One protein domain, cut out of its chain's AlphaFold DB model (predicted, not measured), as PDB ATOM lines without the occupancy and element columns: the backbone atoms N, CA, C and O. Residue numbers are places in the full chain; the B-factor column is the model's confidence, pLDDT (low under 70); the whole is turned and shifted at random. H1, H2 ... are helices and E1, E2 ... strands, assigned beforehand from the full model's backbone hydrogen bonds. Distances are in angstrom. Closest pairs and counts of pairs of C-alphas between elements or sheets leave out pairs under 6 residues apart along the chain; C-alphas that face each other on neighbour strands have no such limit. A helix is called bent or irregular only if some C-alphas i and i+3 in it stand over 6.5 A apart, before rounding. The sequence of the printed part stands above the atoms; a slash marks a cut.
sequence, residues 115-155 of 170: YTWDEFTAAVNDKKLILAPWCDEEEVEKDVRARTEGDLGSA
ATOM      1  N   TYR A 115     -42.145  44.020  -3.412       93.75
ATOM      2  CA  TYR A 115     -41.732  44.135  -4.815       93.75
ATOM      3  C   TYR A 115     -41.092  42.852  -5.347       93.75
ATOM      4  O   TYR A 115     -40.933  42.694  -6.556       93.75
ATOM      5  N   THR A 116     -40.745  41.916  -4.461       94.56
ATOM      6  CA  THR A 116     -40.124  40.640  -4.828       94.56
ATOM      7  C   THR A 116     -40.936  39.440  -4.347       94.56
ATOM      8  O   THR A 116     -41.736  39.517  -3.414       94.56
ATOM      9  N   TRP A 117     -40.709  38.288  -4.981       93.81
ATOM     10  CA  TRP A 117     -41.366  37.041  -4.589       93.81
ATOM     11  C   TRP A 117     -40.954  36.551  -3.190       93.81
ATOM     12  O   TRP A 117     -41.764  35.956  -2.473       93.81
ATOM     13  N   ASP A 118     -39.709  36.810  -2.789       94.56
ATOM     14  CA  ASP A 118     -39.197  36.404  -1.478       94.56
ATOM     15  C   ASP A 118     -39.875  37.204  -0.357       94.56
ATOM     16  O   ASP A 118     -40.355  36.615   0.616       94.56
ATOM     17  N   GLU A 119     -40.013  38.525  -0.531       95.50
ATOM     18  CA  GLU A 119     -40.786  39.394   0.373       95.50
ATOM     19  C   GLU A 119     -42.255  38.966   0.441       95.50
ATOM     20  O   GLU A 119     -42.820  38.856   1.530       95.50
ATOM     21  N   PHE A 120     -42.864  38.657  -0.710       94.56
ATOM     22  CA  PHE A 120     -44.241  38.167  -0.781       94.56
ATOM     23  C   PHE A 120     -44.422  36.899   0.065       94.56
ATOM     24  O   PHE A 120     -45.330  36.811   0.891       94.56
ATOM     25  N   THR A 121     -43.536  35.915  -0.107       91.69
ATOM     26  CA  THR A 121     -43.623  34.632   0.604       91.69
ATOM     27  C   THR A 121     -43.409  34.812   2.110       91.69
ATOM     28  O   THR A 121     -44.106  34.183   2.910       91.69
ATOM     29  N   ALA A 122     -42.493  35.696   2.519       93.44
ATOM     30  CA  ALA A 122     -42.301  36.045   3.926       93.44
ATOM     31  C   ALA A 122     -43.566  36.680   4.533       93.44
ATOM     32  O   ALA A 122     -44.038  36.229   5.577       93.44
ATOM     33  N   ALA A 123     -44.176  37.645   3.841       93.81
ATOM     34  CA  ALA A 123     -45.382  38.329   4.305       93.81
ATOM     35  C   ALA A 123     -46.599  37.388   4.436       93.81
ATOM     36  O   ALA A 123     -47.362  37.501   5.402       93.81
ATOM     37  N   VAL A 124     -46.765  36.417   3.524       91.75
ATOM     38  CA  VAL A 124     -47.803  35.371   3.647       91.75
ATOM     39  C   VAL A 124     -47.603  34.557   4.929       91.75
ATOM     40  O   VAL A 124     -48.554  34.353   5.686       91.75
ATOM     41  N   ASN A 125     -46.368  34.128   5.206       90.19
ATOM     42  CA  ASN A 125     -46.044  33.336   6.396       90.19
ATOM     43  C   ASN A 125     -46.258  34.121   7.701       90.19
ATOM     44  O   ASN A 125     -46.717  33.555   8.697       90.19
ATOM     45  N   ASP A 126     -46.030  35.434   7.666       91.56
ATOM     46  CA  ASP A 126     -46.264  36.355   8.783       91.56
ATOM     47  C   ASP A 126     -47.735  36.788   8.932       91.56
ATOM     48  O   ASP A 126     -48.068  37.606   9.795       91.56
ATOM     49  N   LYS A 127     -48.646  36.206   8.135       90.38
ATOM     50  CA  LYS A 127     -50.097  36.467   8.156       90.38
ATOM     51  C   LYS A 127     -50.435  37.938   7.897       90.38
ATOM     52  O   LYS A 127     -51.342  38.498   8.523       90.38
ATOM     53  N   LYS A 128     -49.700  38.562   6.980       93.81
ATOM     54  CA  LYS A 128     -49.902  39.944   6.541       93.81
ATOM     55  C   LYS A 128     -50.831  40.011   5.329       93.81
ATOM     56  O   LYS A 128     -51.003  39.049   4.585       93.81
ATOM     57  N   LEU A 129     -51.440  41.175   5.144       94.69
ATOM     58  CA  LEU A 129     -52.013  41.593   3.872       94.69
ATOM     59  C   LEU A 129     -50.879  42.124   3.002       94.69
ATOM     60  O   LEU A 129     -49.972  42.775   3.509       94.69
ATOM     61  N   ILE A 130     -50.937  41.859   1.704       95.38
ATOM     62  CA  ILE A 130     -49.844  42.184   0.790       95.38
ATOM     63  C   ILE A 130     -50.343  43.182  -0.245       95.38
ATOM     64  O   ILE A 130     -51.384  42.963  -0.866       95.38
ATOM     65  N   LEU A 131     -49.589  44.261  -0.432       96.00
ATOM     66  CA  LEU A 131     -49.738  45.189  -1.543       96.00
ATOM     67  C   LEU A 131     -48.532  45.018  -2.468       96.00
ATOM     68  O   LEU A 131     -47.401  45.276  -2.067       96.00
ATOM     69  N   ALA A 132     -48.773  44.560  -3.691       94.31
ATOM     70  CA  ALA A 132     -47.726  44.265  -4.661       94.31
ATOM     71  C   ALA A 132     -48.094  44.823  -6.043       94.31
ATOM     72  O   ALA A 132     -49.287  44.889  -6.364       94.31
ATOM     73  N   PRO A 133     -47.105  45.174  -6.886       93.19
ATOM     74  CA  PRO A 133     -47.338  45.407  -8.304       93.19
ATOM     75  C   PRO A 133     -48.005  44.184  -8.941       93.19
ATOM     76  O   PRO A 133     -47.565  43.049  -8.746       93.19
ATOM     77  N   TRP A 134     -49.073  44.414  -9.698       92.12
ATOM     78  CA  TRP A 134     -49.890  43.348 -10.271       92.12
ATOM     79  C   TRP A 134     -50.211  43.639 -11.736       92.12
ATOM     80  O   TRP A 134     -50.533  44.773 -12.083       92.12
ATOM     81  N   CYS A 135     -50.116  42.621 -12.594       91.50
ATOM     82  CA  CYS A 135     -50.355  42.738 -14.040       91.50
ATOM     83  C   CYS A 135     -51.810  42.465 -14.461       91.50
ATOM     84  O   CYS A 135     -52.137  42.634 -15.630       91.50
ATOM     85  N   ASP A 136     -52.673  42.074 -13.518       89.94
ATOM     86  CA  ASP A 136     -54.102  41.787 -13.733       89.94
ATOM     87  C   ASP A 136     -54.395  40.612 -14.692       89.94
ATOM     88  O   ASP A 136     -55.468  40.508 -15.284       89.94
ATOM     89  N   GLU A 137     -53.441  39.686 -14.832       95.12
ATOM     90  CA  GLU A 137     -53.603  38.468 -15.629       95.12
ATOM     91  C   GLU A 137     -54.108  37.289 -14.777       95.12
ATOM     92  O   GLU A 137     -53.494  36.911 -13.775       95.12
ATOM     93  N   GLU A 138     -55.195  36.644 -15.213       94.25
ATOM     94  CA  GLU A 138     -55.823  35.512 -14.503       94.25
ATOM     95  C   GLU A 138     -54.856  34.332 -14.289       94.25
ATOM     96  O   GLU A 138     -54.878  33.669 -13.251       94.25
ATOM     97  N   GLU A 139     -53.976  34.071 -15.256       95.50
ATOM     98  CA  GLU A 139     -52.990  32.991 -15.157       95.50
ATOM     99  C   GLU A 139     -51.935  33.275 -14.079       95.50
ATOM    100  O   GLU A 139     -51.520  32.355 -13.372       95.50
ATOM    101  N   VAL A 140     -51.568  34.546 -13.879       94.44
ATOM    102  CA  VAL A 140     -50.661  34.950 -12.799       94.44
ATOM    103  C   VAL A 140     -51.350  34.793 -11.443       94.44
ATOM    104  O   VAL A 140     -50.732  34.296 -10.504       94.44
ATOM    105  N   GLU A 141     -52.646  35.104 -11.327       94.06
ATOM    106  CA  GLU A 141     -53.398  34.842 -10.089       94.06
ATOM    107  C   GLU A 141     -53.423  33.348  -9.734       94.06
ATOM    108  O   GLU A 141     -53.193  32.976  -8.578       94.06
ATOM    109  N   LYS A 142     -53.661  32.479 -10.724       94.69
ATOM    110  CA  LYS A 142     -53.639  31.021 -10.536       94.69
ATOM    111  C   LYS A 142     -52.258  30.523 -10.107       94.69
ATOM    112  O   LYS A 142     -52.191  29.706  -9.188       94.69
ATOM    113  N   ASP A 143     -51.184  31.017 -10.727       94.31
ATOM    114  CA  ASP A 143     -49.806  30.661 -10.361       94.31
ATOM    115  C   ASP A 143     -49.483  31.069  -8.919       94.31
ATOM    116  O   ASP A 143     -49.051  30.239  -8.118       94.31
ATOM    117  N   VAL A 144     -49.775  32.320  -8.543       93.94
ATOM    118  CA  VAL A 144     -49.542  32.813  -7.177       93.94
ATOM    119  C   VAL A 144     -50.328  31.996  -6.160       93.94
ATOM    120  O   VAL A 144     -49.778  31.598  -5.129       93.94
ATOM    121  N   ARG A 145     -51.592  31.682  -6.453       92.44
ATOM    122  CA  ARG A 145     -52.428  30.853  -5.584       92.44
ATOM    123  C   ARG A 145     -51.846  29.452  -5.394       92.44
ATOM    124  O   ARG A 145     -51.808  28.972  -4.266       92.44
ATOM    125  N   ALA A 146     -51.384  28.811  -6.467       93.56
ATOM    126  CA  ALA A 146     -50.786  27.478  -6.406       93.56
ATOM    127  C   ALA A 146     -49.450  27.482  -5.645       93.56
ATOM    128  O   ALA A 146     -49.190  26.601  -4.830       93.56
ATOM    129  N   ARG A 147     -48.609  28.500  -5.858       92.00
ATOM    130  CA  ARG A 147     -47.291  28.618  -5.210       92.00
ATOM    131  C   ARG A 147     -47.356  28.983  -3.732       92.00
ATOM    132  O   ARG A 147     -46.389  28.760  -3.012       92.00
ATOM    133  N   THR A 148     -48.468  29.566  -3.299       91.25
ATOM    134  CA  THR A 148     -48.704  29.965  -1.905       91.25
ATOM    135  C   THR A 148     -49.593  28.972  -1.165       91.25
ATOM    136  O   THR A 148     -49.928  29.207  -0.009       91.25
ATOM    137  N   GLU A 149     -49.989  27.871  -1.810       89.38
ATOM    138  CA  GLU A 149     -50.794  26.833  -1.183       89.38
ATOM    139  C   GLU A 149     -50.012  26.145  -0.057       89.38
ATOM    140  O   GLU A 149     -48.924  25.604  -0.252       89.38
ATOM    141  N   GLY A 150     -50.585  26.168   1.144       80.81
ATOM    142  CA  GLY A 150     -50.009  25.545   2.327       80.81
ATOM    143  C   GLY A 150     -50.991  25.530   3.495       80.81
ATOM    144  O   GLY A 150     -52.178  25.822   3.337       80.81
ATOM    145  N   ASP A 151     -50.487  25.226   4.691       74.31
ATOM    146  CA  ASP A 151     -51.300  25.063   5.907       74.31
ATOM    147  C   ASP A 151     -52.091  26.327   6.303       74.31
ATOM    148  O   ASP A 151     -53.106  26.248   6.995       74.31
ATOM    149  N   LEU A 152     -51.642  27.504   5.852       69.56
ATOM    150  CA  LEU A 152     -52.278  28.805   6.092       69.56
ATOM    151  C   LEU A 152     -53.333  29.176   5.032       69.56
ATOM    152  O   LEU A 152     -53.959  30.232   5.133       69.56
ATOM    153  N   GLY A 153     -53.567  28.303   4.049       81.75
ATOM    154  CA  GLY A 153     -54.347  28.596   2.850       81.75
ATOM    155  C   GLY A 153     -53.492  29.211   1.742       81.75
ATOM    156  O   GLY A 153     -52.289  29.377   1.896       81.75
ATOM    157  N   SER A 154     -54.124  29.527   0.610       88.50
ATOM    158  CA  SER A 154     -53.476  30.184  -0.531       88.50
ATOM    159  C   SER A 154     -53.794  31.678  -0.570       88.50
ATOM    160  O   SER A 154     -54.910  32.099  -0.240       88.50
ATOM    161  N   ALA A 155     -52.820  32.479  -0.999       92.69
ATOM    162  CA  ALA A 155     -53.031  33.893  -1.267       92.69
ATOM    163  C   ALA A 155     -53.958  34.059  -2.481       92.69
ATOM    164  O   ALA A 155     -53.905  33.292  -3.444       92.69
TER     165      ALA A 155
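This is residues 115 to 155 of the 170 residues of the protein "Prolyl-tRNA synthetase" of Aegilops tauschii subsp. strangulata (UniProt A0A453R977). The chain makes a U: the short helix H1 with the small strand E1 folded back beside it forms one arm, the helix H2 forms the other, and the link of residues 132 to 137 joins the arms at one end. After H2, residues 148 to 155 run on beyond the helix and fold back as a loop without a named element. The printed part has 41 residues with two named helices and one named strand, in the order H1, E1, H2; E1 pairs with no named strand, and the class is mostly helix. The whole is compact, with a radius of gyration of the C-alphas of 9.9 A, and its C-alphas span 25 by 20 by 15 A along their three main axes.

The printed part begins at Tyr 115, with its C-alpha at (-41.732, 44.135, -4.815). H1 is residues 117 to 125, from C-alpha 117 at (-41.366, 37.041, -4.589) over 12.5 A to the C-alpha of Asn 125. E1 follows as residues 129 to 131, Leu 129 to Leu 131, 6.9 A from first to last C-alpha. H2, the longest helix with 10 residues, is residues 138 to 147 and measures 14.4 A; it ends at C-alpha 147, at (-47.291, 28.618, -5.210). Residues 148 to 155 follow it.

H1 and E1 have 4 pairs of C-alphas within 8 A. The closest C-alphas of the two are those of Ala 123 and Ile 130, 6.9 A apart, and the two centres are 9.6 A apart. The link between them, of 3 residues, is tight. H1 and H2 are apart, with no C-alpha of the one within 8 A of the other. E1 and H2 are apart too, although they follow each other in the chain; the link between them has 6 residues and is short. In the backbones of H1 and H2 every O i to N i+4 pair is within hydrogen-bond range, and neither helix is bent or irregular.

The two C-alphas farthest apart are those of Cys 135 and Asp 151, at 26.7 A, while the first and last printed C-alphas, of Tyr 115 and Ala 155, are 15.7 A apart. Residues 135 to 140, of which 138 to 140 belong to H2, stand free. The printed part has no cut, and no link between named elements is long. The mean pLDDT of the printed part is 91.5; residue 152, in the stretch after H2, is the one printed residue under 70 in this predicted model.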